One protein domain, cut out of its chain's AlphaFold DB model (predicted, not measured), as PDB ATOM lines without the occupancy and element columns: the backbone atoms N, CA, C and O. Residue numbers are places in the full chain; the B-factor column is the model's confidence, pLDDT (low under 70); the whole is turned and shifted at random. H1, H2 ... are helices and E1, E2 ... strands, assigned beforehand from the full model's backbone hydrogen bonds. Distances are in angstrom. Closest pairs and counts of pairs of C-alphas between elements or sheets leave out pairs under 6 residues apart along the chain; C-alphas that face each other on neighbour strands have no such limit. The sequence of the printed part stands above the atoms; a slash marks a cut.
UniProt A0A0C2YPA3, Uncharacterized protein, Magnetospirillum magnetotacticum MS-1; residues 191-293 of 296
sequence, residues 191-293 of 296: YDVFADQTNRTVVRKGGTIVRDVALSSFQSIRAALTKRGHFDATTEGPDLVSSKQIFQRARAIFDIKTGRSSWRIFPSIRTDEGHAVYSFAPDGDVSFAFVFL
ATOM      1  N   TYR A 191      -2.019   2.631  54.478       92.38
ATOM      2  CA  TYR A 191      -3.220   2.287  53.727       92.38
ATOM      3  C   TYR A 191      -4.404   2.000  54.654       92.38
ATOM      4  O   TYR A 191      -4.238   1.459  55.751       92.38
ATOM      5  N   ASP A 192      -5.626   2.302  54.205       94.31
ATOM      6  CA  ASP A 192      -6.822   1.870  54.931       94.31
ATOM      7  C   ASP A 192      -6.930   0.336  54.949       94.31
ATOM      8  O   ASP A 192      -7.305  -0.256  55.971       94.31
ATOM      9  N   VAL A 193      -6.545  -0.302  53.836       96.50
ATOM     10  CA  VAL A 193      -6.400  -1.757  53.716       96.50
ATOM     11  C   VAL A 193      -5.115  -2.123  52.974       96.50
ATOM     12  O   VAL A 193      -4.924  -1.760  51.817       96.50
ATOM     13  N   PHE A 194      -4.267  -2.921  53.611       96.81
ATOM     14  CA  PHE A 194      -3.095  -3.532  52.997       96.81
ATOM     15  C   PHE A 194      -3.260  -5.051  52.997       96.81
ATOM     16  O   PHE A 194      -3.358  -5.656  54.061       96.81
ATOM     17  N   ALA A 195      -3.298  -5.683  51.829       97.25
ATOM     18  CA  ALA A 195      -3.410  -7.130  51.698       97.25
ATOM     19  C   ALA A 195      -2.169  -7.702  51.020       97.25
ATOM     20  O   ALA A 195      -1.792  -7.241  49.949       97.25
ATOM     21  N   ASP A 196      -1.577  -8.733  51.613       95.88
ATOM     22  CA  ASP A 196      -0.381  -9.388  51.097       95.88
ATOM     23  C   ASP A 196      -0.613 -10.890  50.925       95.88
ATOM     24  O   ASP A 196      -0.655 -11.644  51.900       95.88
ATOM     25  N   GLN A 197      -0.764 -11.329  49.671       95.62
ATOM     26  CA  GLN A 197      -0.953 -12.739  49.334       95.62
ATOM     27  C   GLN A 197       0.271 -13.587  49.691       95.62
ATOM     28  O   GLN A 197       0.106 -14.740  50.087       95.62
ATOM     29  N   THR A 198       1.479 -13.028  49.590       91.19
ATOM     30  CA  THR A 198       2.731 -13.759  49.841       91.19
ATOM     31  C   THR A 198       2.853 -14.156  51.314       91.19
ATOM     32  O   THR A 198       3.248 -15.275  51.625       91.19
ATOM     33  N   ASN A 199       2.404 -13.277  52.217       91.62
ATOM     34  CA  ASN A 199       2.351 -13.527  53.659       91.62
ATOM     35  C   ASN A 199       0.984 -14.020  54.146       91.62
ATOM     36  O   ASN A 199       0.827 -14.345  55.323       91.62
ATOM     37  N   ARG A 200      -0.018 -14.070  53.261       95.94
ATOM     38  CA  ARG A 200      -1.414 -14.401  53.578       95.94
ATOM     39  C   ARG A 200      -1.991 -13.531  54.700       95.94
ATOM     40  O   ARG A 200      -2.706 -14.021  55.580       95.94
ATOM     41  N   THR A 201      -1.695 -12.234  54.661       96.19
ATOM     42  CA  THR A 201      -2.132 -11.265  55.670       96.19
ATOM     43  C   THR A 201      -2.983 -10.153  55.078       96.19
ATOM     44  O   THR A 201      -2.851  -9.791  53.911       96.19
ATOM     45  N   VAL A 202      -3.858  -9.587  55.910       96.50
ATOM     46  CA  VAL A 202      -4.525  -8.311  55.638       96.50
ATOM     47  C   VAL A 202      -4.418  -7.424  56.870       96.50
ATOM     48  O   VAL A 202      -4.870  -7.794  57.953       96.50
ATOM     49  N   VAL A 203      -3.807  -6.259  56.702       93.88
ATOM     50  CA  VAL A 203      -3.676  -5.208  57.706       93.88
ATOM     51  C   VAL A 203      -4.714  -4.135  57.413       93.88
ATOM     52  O   VAL A 203      -4.872  -3.690  56.278       93.88
ATOM     53  N   ARG A 204      -5.438  -3.717  58.446       91.44
ATOM     54  CA  ARG A 204      -6.405  -2.621  58.373       91.44
ATOM     55  C   ARG A 204      -5.949  -1.459  59.230       91.44
ATOM     56  O   ARG A 204      -5.360  -1.655  60.299       91.44
ATOM     57  N   LYS A 205      -6.306  -0.252  58.803       82.44
ATOM     58  CA  LYS A 205      -6.122   0.961  59.601       82.44
ATOM     59  C   LYS A 205      -6.756   0.803  60.982       82.44
ATOM     60  O   LYS A 205      -7.871   0.304  61.120       82.44
ATOM     61  N   GLY A 206      -5.994   1.170  62.009       76.50
ATOM     62  CA  GLY A 206      -6.285   0.827  63.407       76.50
ATOM     63  C   GLY A 206      -5.533  -0.408  63.925       76.50
ATOM     64  O   GLY A 206      -5.747  -0.805  65.065       76.50
ATOM     65  N   GLY A 207      -4.648  -1.010  63.118       77.62
ATOM     66  CA  GLY A 207      -3.700  -2.042  63.560       77.62
ATOM     67  C   GLY A 207      -4.261  -3.465  63.613       77.62
ATOM     68  O   GLY A 207      -3.604  -4.363  64.132       77.62
ATOM     69  N   THR A 208      -5.463  -3.700  63.077       87.94
ATOM     70  CA  THR A 208      -6.020  -5.059  62.994       87.94
ATOM     71  C   THR A 208      -5.290  -5.844  61.913       87.94
ATOM     72  O   THR A 208      -5.275  -5.428  60.756       87.94
ATOM     73  N   ILE A 209      -4.725  -6.994  62.283       92.25
ATOM     74  CA  ILE A 209      -4.039  -7.899  61.359       92.25
ATOM     75  C   ILE A 209      -4.808  -9.214  61.305       92.25
ATOM     76  O   ILE A 209      -4.907  -9.927  62.303       92.25
ATOM     77  N   VAL A 210      -5.322  -9.552  60.127       93.62
ATOM     78  CA  VAL A 210      -5.883 -10.870  59.829       93.62
ATOM     79  C   VAL A 210      -4.771 -11.718  59.221       93.62
ATOM     80  O   VAL A 210      -4.172 -11.320  58.224       93.62
ATOM     81  N   ARG A 211      -4.470 -12.863  59.837       94.81
ATOM     82  CA  ARG A 211      -3.448 -13.818  59.383       94.81
ATOM     83  C   ARG A 211      -4.097 -15.051  58.760       94.81
ATOM     84  O   ARG A 211      -5.304 -15.247  58.891       94.81
ATOM     85  N   ASP A 212      -3.289 -15.857  58.078       92.94
ATOM     86  CA  ASP A 212      -3.683 -17.134  57.470       92.94
ATOM     87  C   ASP A 212      -4.838 -17.026  56.461       92.94
ATOM     88  O   ASP A 212      -5.570 -17.987  56.206       92.94
ATOM     89  N   VAL A 213      -4.976 -15.866  55.816       92.75
ATOM     90  CA  VAL A 213      -6.035 -15.604  54.838       92.75
ATOM     91  C   VAL A 213      -5.933 -16.610  53.689       92.75
ATOM     92  O   VAL A 213      -4.853 -16.872  53.157       92.75
ATOM     93  N   ALA A 214      -7.052 -17.244  53.338       91.00
ATOM     94  CA  ALA A 214      -7.081 -18.287  52.315       91.00
ATOM     95  C   ALA A 214      -6.688 -17.738  50.932       91.00
ATOM     96  O   ALA A 214      -7.111 -16.646  50.552       91.00
ATOM     97  N   LEU A 215      -5.935 -18.519  50.148       90.38
ATOM     98  CA  LEU A 215      -5.546 -18.139  48.781       90.38
ATOM     99  C   LEU A 215      -6.764 -17.923  47.872       90.38
ATOM    100  O   LEU A 215      -6.761 -17.004  47.057       90.38
ATOM    101  N   SER A 216      -7.835 -18.695  48.073       88.56
ATOM    102  CA  SER A 216      -9.106 -18.521  47.362       88.56
ATOM    103  C   SER A 216      -9.753 -17.156  47.614       88.56
ATOM    104  O   SER A 216     -10.399 -16.613  46.717       88.56
ATOM    105  N   SER A 217      -9.531 -16.545  48.784       91.94
ATOM    106  CA  SER A 217      -9.962 -15.168  49.051       91.94
ATOM    107  C   SER A 217      -9.207 -14.173  48.171       91.94
ATOM    108  O   SER A 217      -9.837 -13.323  47.549       91.94
ATOM    109  N   PHE A 218      -7.879 -14.298  48.067       92.62
ATOM    110  CA  PHE A 218      -7.068 -13.443  47.191       92.62
ATOM    111  C   PHE A 218      -7.439 -13.626  45.717       92.62
ATOM    112  O   PHE A 218      -7.638 -12.639  45.017       92.62
ATOM    113  N   GLN A 219      -7.605 -14.868  45.259       90.44
ATOM    114  CA  GLN A 219      -8.021 -15.173  43.885       90.44
ATOM    115  C   GLN A 219      -9.391 -14.568  43.561       90.44
ATOM    116  O   GLN A 219      -9.566 -13.952  42.512       90.44
ATOM    117  N   SER A 220     -10.353 -14.692  44.478       89.75
ATOM    118  CA  SER A 220     -11.694 -14.133  44.303       89.75
ATOM    119  C   SER A 220     -11.687 -12.600  44.273       89.75
ATOM    120  O   SER A 220     -12.382 -12.008  43.449       89.75
ATOM    121  N   ILE A 221     -10.868 -11.950  45.107       94.25
ATOM    122  CA  ILE A 221     -10.682 -10.493  45.065       94.25
ATOM    123  C   ILE A 221     -10.005 -10.072  43.756       94.25
ATOM    124  O   ILE A 221     -10.491  -9.157  43.100       94.25
ATOM    125  N   ARG A 222      -8.946 -10.763  43.317       90.38
ATOM    126  CA  ARG A 222      -8.260 -10.475  42.046       90.38
ATOM    127  C   ARG A 222      -9.201 -10.582  40.841       90.38
ATOM    128  O   ARG A 222      -9.169  -9.719  39.963       90.38
ATOM    129  N   ALA A 223     -10.077 -11.588  40.824       86.50
ATOM    130  CA  ALA A 223     -11.106 -11.739  39.794       86.50
ATOM    131  C   ALA A 223     -12.075 -10.540  39.770       86.50
ATOM    132  O   ALA A 223     -12.356  -9.991  38.707       86.50
ATOM    133  N   ALA A 224     -12.514 -10.064  40.939       88.19
ATOM    134  CA  ALA A 224     -13.377  -8.887  41.030       88.19
ATOM    135  C   ALA A 224     -12.681  -7.585  40.587       88.19
ATOM    136  O   ALA A 224     -13.321  -6.726  39.991       88.19
ATOM    137  N   LEU A 225     -11.376  -7.442  40.852       87.12
ATOM    138  CA  LEU A 225     -10.581  -6.266  40.463       87.12
ATOM    139  C   LEU A 225     -10.346  -6.164  38.952       87.12
ATOM    140  O   LEU A 225     -10.264  -5.068  38.406       87.12
ATOM    141  N   THR A 226     -10.183  -7.303  38.282       77.88
ATOM    142  CA  THR A 226      -9.852  -7.369  36.847       77.88
ATOM    143  C   THR A 226     -11.085  -7.282  35.948       77.88
ATOM    144  O   THR A 226     -10.968  -7.034  34.744       77.88
ATOM    145  N   LYS A 227     -12.285  -7.438  36.519       75.62
ATOM    146  CA  LYS A 227     -13.540  -7.379  35.779       75.62
ATOM    147  C   LYS A 227     -13.878  -5.947  35.364       75.62
ATOM    148  O   LYS A 227     -14.010  -5.046  36.186       75.62
ATOM    149  N   ARG A 228     -14.102  -5.744  34.063       62.28
ATOM    150  CA  ARG A 228     -14.706  -4.508  33.549       62.28
ATOM    151  C   ARG A 228     -16.217  -4.555  33.789       62.28
ATOM    152  O   ARG A 228     -16.913  -5.320  33.128       62.28
ATOM    153  N   GLY A 229     -16.708  -3.745  34.725       73.19
ATOM    154  CA  GLY A 229     -18.129  -3.651  35.070       73.19
ATOM    155  C   GLY A 229     -18.469  -4.385  36.367       73.19
ATOM    156  O   GLY A 229     -17.837  -4.154  37.394       73.19
ATOM    157  N   HIS A 230     -19.487  -5.242  36.324       82.69
ATOM    158  CA  HIS A 230     -19.959  -5.983  37.491       82.69
ATOM    159  C   HIS A 230     -19.338  -7.378  37.549       82.69
ATOM    160  O   HIS A 230     -19.276  -8.073  36.538       82.69
ATOM    161  N   PHE A 231     -18.917  -7.773  38.744       82.19
ATOM    162  CA  PHE A 231     -18.458  -9.101  39.106       82.19
ATOM    163  C   PHE A 231     -19.596  -9.882  39.764       82.19
ATOM    164  O   PHE A 231     -20.116  -9.479  40.813       82.19
ATOM    165  N   ASP A 232     -19.961 -11.014  39.170       82.50
ATOM    166  CA  ASP A 232     -20.889 -11.968  39.772       82.50
ATOM    167  C   ASP A 232     -20.123 -13.167  40.332       82.50
ATOM    168  O   ASP A 232     -19.691 -14.073  39.623       82.50
ATOM    169  N   ALA A 233     -20.006 -13.213  41.656       78.38
ATOM    170  CA  ALA A 233     -19.300 -14.287  42.337       78.38
ATOM    171  C   ALA A 233     -19.960 -15.673  42.174       78.38
ATOM    172  O   ALA A 233     -19.358 -16.662  42.579       78.38
ATOM    173  N   THR A 234     -21.188 -15.786  41.657       75.75
ATOM    174  CA  THR A 234     -21.821 -17.093  41.393       75.75
ATOM    175  C   THR A 234     -21.426 -17.698  40.054       75.75
ATOM    176  O   THR A 234     -21.362 -18.919  39.945       75.75
ATOM    177  N   THR A 235     -21.133 -16.864  39.062       72.69
ATOM    178  CA  THR A 235     -20.871 -17.291  37.683       72.69
ATOM    179  C   THR A 235     -19.421 -17.058  37.258       72.69
ATOM    180  O   THR A 235     -18.944 -17.718  36.341       72.69
ATOM    181  N   GLU A 236     -18.698 -16.171  37.946       67.88
ATOM    182  CA  GLU A 236     -17.383 -15.674  37.514       67.88
ATOM    183  C   GLU A 236     -16.274 -15.872  38.549       67.88
ATOM    184  O   GLU A 236     -15.138 -15.440  38.352       67.88
ATOM    185  N   GLY A 237     -16.585 -16.487  39.689       60.78
ATOM    186  CA  GLY A 237     -15.563 -16.759  40.684       60.78
ATOM    187  C   GLY A 237     -14.666 -17.946  40.308       60.78
ATOM    188  O   GLY A 237     -15.064 -18.807  39.524       60.78
ATOM    189  N   PRO A 238     -13.456 -18.016  40.887       62.09
ATOM    190  CA  PRO A 238     -12.453 -19.022  40.529       62.09
ATOM    191  C   PRO A 238     -12.872 -20.465  40.865       62.09
ATOM    192  O   PRO A 238     -12.304 -21.405  40.319       62.09
ATOM    193  N   ASP A 239     -13.863 -20.645  41.743       63.94
ATOM    194  CA  ASP A 239     -14.416 -21.944  42.141       63.94
ATOM    195  C   ASP A 239     -15.955 -21.885  42.139       63.94
ATOM    196  O   ASP A 239     -16.583 -21.438  43.107       63.94
ATOM    197  N   LEU A 240     -16.576 -22.266  41.022       60.91
ATOM    198  CA  LEU A 240     -18.006 -22.066  40.732       60.91
ATOM    199  C   LEU A 240     -18.961 -22.666  41.786       60.91
ATOM    200  O   LEU A 240     -20.108 -22.242  41.884       60.91
ATOM    201  N   VAL A 241     -18.503 -23.611  42.617       63.59
ATOM    202  CA  VAL A 241     -19.350 -24.281  43.620       63.59
ATOM    203  C   VAL A 241     -19.550 -23.423  44.878       63.59
ATOM    204  O   VAL A 241     -20.611 -23.474  45.498       63.59
ATOM    205  N   SER A 242     -18.556 -22.615  45.271       72.94
ATOM    206  CA  SER A 242     -18.578 -21.840  46.533       72.94
ATOM    207  C   SER A 242     -18.165 -20.371  46.395       72.94
ATOM    208  O   SER A 242     -18.090 -19.648  47.394       72.94
ATOM    209  N   SER A 243     -17.929 -19.890  45.174       77.31
ATOM    210  CA  SER A 243     -17.340 -18.570  44.927       77.31
ATOM    211  C   SER A 243     -18.099 -17.397  45.541       77.31
ATOM    212  O   SER A 243     -17.470 -16.479  46.063       77.31
ATOM    213  N   LYS A 244     -19.434 -17.444  45.607       83.75
ATOM    214  CA  LYS A 244     -20.220 -16.406  46.298       83.75
ATOM    215  C   LYS A 244     -19.883 -16.310  47.784       83.75
ATOM    216  O   LYS A 244     -19.719 -15.211  48.311       83.75
ATOM    217  N   GLN A 245     -19.788 -17.448  48.470       86.50
ATOM    218  CA  GLN A 245     -19.453 -17.471  49.896       86.50
ATOM    219  C   GLN A 245     -17.994 -17.067  50.122       86.50
ATOM    220  O   GLN A 245     -17.708 -16.321  51.060       86.50
ATOM    221  N   ILE A 246     -17.089 -17.519  49.247       87.50
ATOM    222  CA  ILE A 246     -15.670 -17.147  49.275       87.50
ATOM    223  C   ILE A 246     -15.528 -15.632  49.119       87.50
ATOM    224  O   ILE A 246     -14.924 -14.999  49.982       87.50
ATOM    225  N   PHE A 247     -16.158 -15.034  48.105       90.38
ATOM    226  CA  PHE A 247     -16.098 -13.592  47.879       90.38
ATOM    227  C   PHE A 247     -16.678 -12.803  49.051       90.38
ATOM    228  O   PHE A 247     -16.078 -11.830  49.492       90.38
ATOM    229  N   GLN A 248     -17.818 -13.212  49.614       90.38
ATOM    230  CA  GLN A 248     -18.409 -12.505  50.755       90.38
ATOM    231  C   GLN A 248     -17.507 -12.528  51.995       90.38
ATOM    232  O   GLN A 248     -17.379 -11.509  52.680       90.38
ATOM    233  N   ARG A 249     -16.857 -13.666  52.272       90.75
ATOM    234  CA  ARG A 249     -15.865 -13.785  53.352       90.75
ATOM    235  C   ARG A 249     -14.612 -12.969  53.050       90.75
ATOM    236  O   ARG A 249     -14.120 -12.282  53.940       90.75
ATOM    237  N   ALA A 250     -14.137 -12.990  51.806       92.38
ATOM    238  CA  ALA A 250     -13.002 -12.195  51.362       92.38
ATOM    239  C   ALA A 250     -13.301 -10.695  51.481       92.38
ATOM    240  O   ALA A 250     -12.569  -9.981  52.153       92.38
ATOM    241  N   ARG A 251     -14.430 -10.204  50.963       93.25
ATOM    242  CA  ARG A 251     -14.835  -8.796  51.086       93.25
ATOM    243  C   ARG A 251     -14.879  -8.344  52.545       93.25
ATOM    244  O   ARG A 251     -14.408  -7.260  52.867       93.25
ATOM    245  N   ALA A 252     -15.349  -9.195  53.458       91.75
ATOM    246  CA  ALA A 252     -15.355  -8.884  54.886       91.75
ATOM    247  C   ALA A 252     -13.967  -8.687  55.512       91.75
ATOM    248  O   ALA A 252     -13.906  -8.138  56.613       91.75
ATOM    249  N   ILE A 253     -12.889  -9.079  54.823       93.00
ATOM    250  CA  ILE A 253     -11.480  -8.915  55.213       93.00
ATOM    251  C   ILE A 253     -10.799  -7.802  54.385       93.00
ATOM    252  O   ILE A 253     -10.070  -6.985  54.943       93.00
ATOM    253  N   PHE A 254     -11.076  -7.718  53.083       94.62
ATOM    254  CA  PHE A 254     -10.384  -6.830  52.135       94.62
ATOM    255  C   PHE A 254     -11.053  -5.465  51.942       94.62
ATOM    256  O   PHE A 254     -10.457  -4.570  51.356       94.62
ATOM    257  N   ASP A 255     -12.286  -5.294  52.407       93.19
ATOM    258  CA  ASP A 255     -13.065  -4.076  52.202       93.19
ATOM    259  C   ASP A 255     -13.421  -3.419  53.540       93.19
ATOM    260  O   ASP A 255     -13.379  -4.042  54.605       93.19
ATOM    261  N   ILE A 256     -13.776  -2.144  53.481       90.94
ATOM    262  CA  ILE A 256     -14.176  -1.327  54.613       90.94
ATOM    263  C   ILE A 256     -15.696  -1.286  54.627       90.94
ATOM    264  O   ILE A 256     -16.338  -0.903  53.648       90.94
ATOM    265  N   LYS A 257     -16.286  -1.671  55.756       86.06
ATOM    266  CA  LYS A 257     -17.734  -1.630  55.938       86.06
ATOM    267  C   LYS A 257     -18.130  -0.372  56.702       86.06
ATOM    268  O   LYS A 257     -17.724  -0.201  57.850       86.06
ATOM    269  N   THR A 258     -18.962   0.473  56.102       78.69
ATOM    270  CA  THR A 258     -19.573   1.632  56.762       78.69
ATOM    271  C   THR A 258     -21.068   1.377  56.982       78.69
ATOM    272  O   THR A 258     -21.837   1.057  56.073       78.69
ATOM    273  N   GLY A 259     -21.503   1.441  58.242       72.12
ATOM    274  CA  GLY A 259     -22.884   1.127  58.618       72.12
ATOM    275  C   GLY A 259     -23.292  -0.334  58.358       72.12
ATOM    276  O   GLY A 259     -22.479  -1.260  58.384       72.12
ATOM    277  N   ARG A 260     -24.597  -0.574  58.146       63.00
ATOM    278  CA  ARG A 260     -25.147  -1.943  58.039       63.00
ATOM    279  C   ARG A 260     -24.818  -2.651  56.720       63.00
ATOM    280  O   ARG A 260     -24.655  -3.875  56.745       63.00
ATOM    281  N   SER A 261     -24.671  -1.916  55.616       63.53
ATOM    282  CA  SER A 261     -24.635  -2.510  54.267       63.53
ATOM    283  C   SER A 261     -23.724  -1.802  53.261       63.53
ATOM    284  O   SER A 261     -23.653  -2.270  52.126       63.53
ATOM    285  N   SER A 262     -23.050  -0.708  53.636       82.00
ATOM    286  CA  SER A 262     -22.205   0.038  52.701       82.00
ATOM    287  C   SER A 262     -20.777  -0.494  52.729       82.00
ATOM    288  O   SER A 262     -20.210  -0.723  53.799       82.00
ATOM    289  N   TRP A 263     -20.234  -0.731  51.544       91.19
ATOM    290  CA  TRP A 263     -18.890  -1.245  51.316       91.19
ATOM    291  C   TRP A 263     -18.166  -0.252  50.431       91.19
ATOM    292  O   TRP A 263     -18.744   0.198  49.443       91.19
ATOM    293  N   ARG A 264     -16.949   0.116  50.822       92.88
ATOM    294  CA  ARG A 264     -16.273   1.277  50.245       92.88
ATOM    295  C   ARG A 264     -15.394   0.948  49.048       92.88
ATOM    296  O   ARG A 264     -15.020   1.871  48.347       92.88
ATOM    297  N   ILE A 265     -15.018  -0.315  48.837       93.00
ATOM    298  CA  ILE A 265     -14.175  -0.756  47.711       93.00
ATOM    299  C   ILE A 265     -15.006  -1.553  46.702       93.00
ATOM    300  O   ILE A 265     -14.923  -1.313  45.495       93.00
ATOM    301  N   PHE A 266     -15.832  -2.473  47.201       93.12
ATOM    302  CA  PHE A 266     -16.677  -3.354  46.404       93.12
ATOM    303  C   PHE A 266     -18.161  -3.165  46.748       93.12
ATOM    304  O   PHE A 266     -18.754  -4.040  47.399       93.12
ATOM    305  N   PRO A 267     -18.805  -2.051  46.350       90.19
ATOM    306  CA  PRO A 267     -20.237  -1.862  46.551       90.19
ATOM    307  C   PRO A 267     -21.066  -2.991  45.920       90.19
ATOM    308  O   PRO A 267     -20.729  -3.552  44.877       90.19
ATOM    309  N   SER A 268     -22.170  -3.339  46.587       89.56
ATOM    310  CA  SER A 268     -23.141  -4.314  46.081       89.56
ATOM    311  C   SER A 268     -24.198  -3.630  45.226       89.56
ATOM    312  O   SER A 268     -24.811  -2.659  45.667       89.56
ATOM    313  N   ILE A 269     -24.472  -4.201  44.060       85.50
ATOM    314  CA  ILE A 269     -25.506  -3.759  43.129       85.50
ATOM    315  C   ILE A 269     -26.511  -4.902  42.980       85.50
ATOM    316  O   ILE A 269     -26.131  -6.063  42.825       85.50
ATOM    317  N   ARG A 270     -27.803  -4.592  43.108       83.31
ATOM    318  CA  ARG A 270     -28.868  -5.573  42.870       83.31
ATOM    319  C   ARG A 270     -29.196  -5.606  41.388       83.31
ATOM    320  O   ARG A 270     -29.426  -4.553  40.805       83.31
ATOM    321  N   THR A 271     -29.219  -6.802  40.815       80.38
ATOM    322  CA  THR A 271     -29.695  -7.026  39.450       80.38
ATOM    323  C   THR A 271     -31.217  -7.128  39.426       80.38
ATOM    324  O   THR A 271     -31.847  -7.388  40.458       80.38
ATOM    325  N   ASP A 272     -31.808  -6.958  38.243       76.25
ATOM    326  CA  ASP A 272     -33.255  -7.106  38.027       76.25
ATOM    327  C   ASP A 272     -33.742  -8.531  38.347       76.25
ATOM    328  O   ASP A 272     -34.871  -8.736  38.786       76.25
ATOM    329  N   GLU A 273     -32.848  -9.516  38.232       73.50
ATOM    330  CA  GLU A 273     -33.064 -10.918  38.610       73.50
ATOM    331  C   GLU A 273     -32.950 -11.170  40.130       73.50
ATOM    332  O   GLU A 273     -33.017 -12.306  40.598       73.50
ATOM    333  N   GLY A 274     -32.758 -10.119  40.936       71.69
ATOM    334  CA  GLY A 274     -32.805 -10.175  42.398       71.69
ATOM    335  C   GLY A 274     -31.539 -10.699  43.086       71.69
ATOM    336  O   GLY A 274     -31.498 -10.744  44.322       71.69
ATOM    337  N   HIS A 275     -30.491 -11.054  42.337       75.81
ATOM    338  CA  HIS A 275     -29.192 -11.427  42.898       75.81
ATOM    339  C   HIS A 275     -28.253 -10.213  43.016       75.81
ATOM    340  O   HIS A 275     -28.512  -9.128  42.497       75.81
ATOM    341  N   ALA A 276     -27.191 -10.354  43.811       82.06
ATOM    342  CA  ALA A 276     -26.249  -9.272  44.083       82.06
ATOM    343  C   ALA A 276     -24.969  -9.479  43.275       82.06
ATOM    344  O   ALA A 276     -24.314 -10.509  43.441       82.06
ATOM    345  N   VAL A 277     -24.611  -8.475  42.482       87.00
ATOM    346  CA  VAL A 277     -23.317  -8.351  41.809       87.00
ATOM    347  C   VAL A 277     -22.490  -7.261  42.482       87.00
ATOM    348  O   VAL A 277     -22.998  -6.477  43.293       87.00
ATOM    349  N   TYR A 278     -21.197  -7.229  42.199       88.31
ATOM    350  CA  TYR A 278     -20.243  -6.364  42.885       88.31
ATOM    351  C   TYR A 278     -19.490  -5.523  41.867       88.31
ATOM    352  O   TYR A 278     -19.060  -6.040  40.849       88.31
ATOM    353  N   SER A 279     -19.317  -4.233  42.127       86.38
ATOM    354  CA  SER A 279     -18.469  -3.385  41.283       86.38
ATOM    355  C   SER A 279     -17.186  -3.081  42.024       86.38
ATOM    356  O   SER A 279     -17.242  -2.773  43.209       86.38
ATOM    357  N   PHE A 280     -16.042  -3.105  41.346       90.69
ATOM    358  CA  PHE A 280     -14.840  -2.469  41.877       90.69
ATOM    359  C   PHE A 280     -14.946  -0.960  41.631       90.69
ATOM    360  O   PHE A 280     -14.721  -0.477  40.526       90.69
ATOM    361  N   ALA A 281     -15.391  -0.228  42.649       87.94
ATOM    362  CA  ALA A 281     -15.657   1.205  42.568       87.94
ATOM    363  C   ALA A 281     -15.319   1.851  43.915       87.94
ATOM    364  O   ALA A 281     -16.219   2.110  44.715       87.94
ATOM    365  N   PRO A 282     -14.021   2.041  44.205       90.19
ATOM    366  CA  PRO A 282     -13.613   2.439  45.532       90.19
ATOM    367  C   PRO A 282     -13.860   3.934  45.797       90.19
ATOM    368  O   PRO A 282     -13.498   4.790  44.983       90.19
ATOM    369  N   ASP A 283     -14.435   4.253  46.960       91.00
ATOM    370  CA  ASP A 283     -14.712   5.617  47.436       91.00
ATOM    371  C   ASP A 283     -13.471   6.511  47.316       91.00
ATOM    372  O   ASP A 283     -12.353   6.055  47.552       91.00
ATOM    373  N   GLY A 284     -13.644   7.787  46.965       84.88
ATOM    374  CA  GLY A 284     -12.537   8.695  46.636       84.88
ATOM    375  C   GLY A 284     -11.442   8.807  47.704       84.88
ATOM    376  O   GLY A 284     -10.272   8.894  47.363       84.88
ATOM    377  N   ASP A 285     -11.799   8.765  48.982       88.81
ATOM    378  CA  ASP A 285     -10.897   8.912  50.130       88.81
ATOM    379  C   ASP A 285     -10.282   7.593  50.628       88.81
ATOM    380  O   ASP A 285      -9.522   7.619  51.590       88.81
ATOM    381  N   VAL A 286     -10.591   6.451  50.000       92.31
ATOM    382  CA  VAL A 286     -10.070   5.145  50.433       92.31
ATOM    383  C   VAL A 286      -8.729   4.834  49.781       92.31
ATOM    384  O   VAL A 286      -8.645   4.740  48.549       92.31
ATOM    385  N   SER A 287      -7.720   4.577  50.616       93.12
ATOM    386  CA  SER A 287      -6.410   4.070  50.203       93.12
ATOM    387  C   SER A 287      -6.279   2.561  50.439       93.12
ATOM    388  O   SER A 287      -6.697   2.025  51.467       93.12
ATOM    389  N   PHE A 288      -5.685   1.843  49.487       96.25
ATOM    390  CA  PHE A 288      -5.400   0.416  49.638       96.25
ATOM    391  C   PHE A 288      -4.181  -0.027  48.831       96.25
ATOM    392  O   PHE A 288      -3.831   0.569  47.815       96.25
ATOM    393  N   ALA A 289      -3.580  -1.132  49.258       95.81
ATOM    394  CA  ALA A 289      -2.591  -1.865  48.482       95.81
ATOM    395  C   ALA A 289      -2.896  -3.363  48.560       95.81
ATOM    396  O   ALA A 289      -2.927  -3.938  49.647       95.81
ATOM    397  N   PHE A 290      -3.135  -3.996  47.412       97.44
ATOM    398  CA  PHE A 290      -3.390  -5.431  47.309       97.44
ATOM    399  C   PHE A 290      -2.266  -6.097  46.526       97.44
ATOM    400  O   PHE A 290      -2.167  -5.908  45.318       97.44
ATOM    401  N   VAL A 291      -1.430  -6.865  47.215       95.88
ATOM    402  CA  VAL A 291      -0.293  -7.594  46.655       95.88
ATOM    403  C   VAL A 291      -0.712  -9.026  46.341       95.88
ATOM    404  O   VAL A 291      -1.198  -9.750  47.214       95.88
ATOM    405  N   PHE A 292      -0.473  -9.441  45.103       94.12
ATOM    406  CA  PHE A 292      -0.740 -10.775  44.585       94.12
ATOM    407  C   PHE A 292       0.552 -11.457  44.143       94.12
ATOM    408  O   PHE A 292       1.526 -10.798  43.779       94.12
ATOM    409  N   LEU A 293       0.545 -12.788  44.142       89.00
ATOM    410  CA  LEU A 293       1.596 -13.551  43.469       89.00
ATOM    411  C   LEU A 293       1.544 -13.291  41.947       89.00
ATOM    412  O   LEU A 293       0.445 -13.032  41.430       89.00
TER     413      LEU A 293
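What this domain is: This is residues 191 to 293 of the 296 residues of an uncharacterized protein of Magnetospirillum magnetotacticum MS-1 (UniProt A0A0C2YPA3). A small sheet of four strands, E3, E2, E1 and E6, makes a wall at one end, two helices crossed nearly at right angles, H1 and H2, lie in the middle, and the hairpin of E4 and E5 makes the far end. Long loops join H1 to H2 and H2 to E4, and the helices only graze the sheet. The 103 printed residues include two named helices and six named strands, in the order E1 E2 E3 H1 H2 E4 E5 E6; the four-stranded sheet, order E3, E2, E1, E6, is mixed, and E4 with E5 is antiparallel. The class is mixed, helices and strands, with under half of the residues in named elements. The whole is compact, with a radius of gyration of the C-alphas of 13.0 A and spans of 39 by 28 by 23 A.

How they stand to each other: Start at E1, residues 193 to 196, E2, residues 201 to 204, and E3, residues 208 to 210: they form a meander, each strand the antiparallel neighbour of the one before. Look at N 203 and O 194, 2.7 A apart, then at N 210 and O 202, 2.8 A apart, both pairs within hydrogen-bond range. E6, residues 288 to 292, is parallel to E1 at 12 degrees, with N 195 and O 289 2.8 A apart. H1, residues 215 to 226, only grazes this sheet; its closest C-alphas to E6 are Phe 218 and Phe 292, 7.3 A. H2, residues 243 to 254, only grazes it with residues 253 to 254. H1, with its residues 216 to 221 alone, touches H2 about perpendicular, at 88 degrees, and the closest C-alphas are those of Ser 217 and Ala 250, 4.8 A. In H1 every O i to N i+4 pair is within hydrogen-bond range, in H2 7 of 8. E4, residues 268 to 270, and E5, residues 276 to 279, form an antiparallel hairpin, with N 269 and O 277 2.8 A apart. Residues 230 to 231 pair with residues 278 to 279 of E5, antiparallel. E4 is apart from H1, and E5 from H2.

Where its parts are: Find C-alpha 193 at (-6.400, -1.757, 53.716), where E1 begins. H1 starts at C-alpha 215, (-5.546, -18.139, 48.781), and runs 16.6 A; H2 runs 15.4 A. E6, 13.1 A long, ends at C-alpha 292, (-0.740, -10.775, 44.585). E1, E2 and E5 measure 10.1, 10.0 and 10.2 A, E3 and E4 6.6 and 6.7 A.

The domain as a whole: The C-alphas farthest apart are those of Gly 207 and Glu 273, 39.5 A. The printed part has no cut. The links H1 to H2 and H2 to E4 are long. Look for pLDDT under 70 at residue 228, residues 236 to 241 and residues 260 to 261; the mean of the printed part is 85.8.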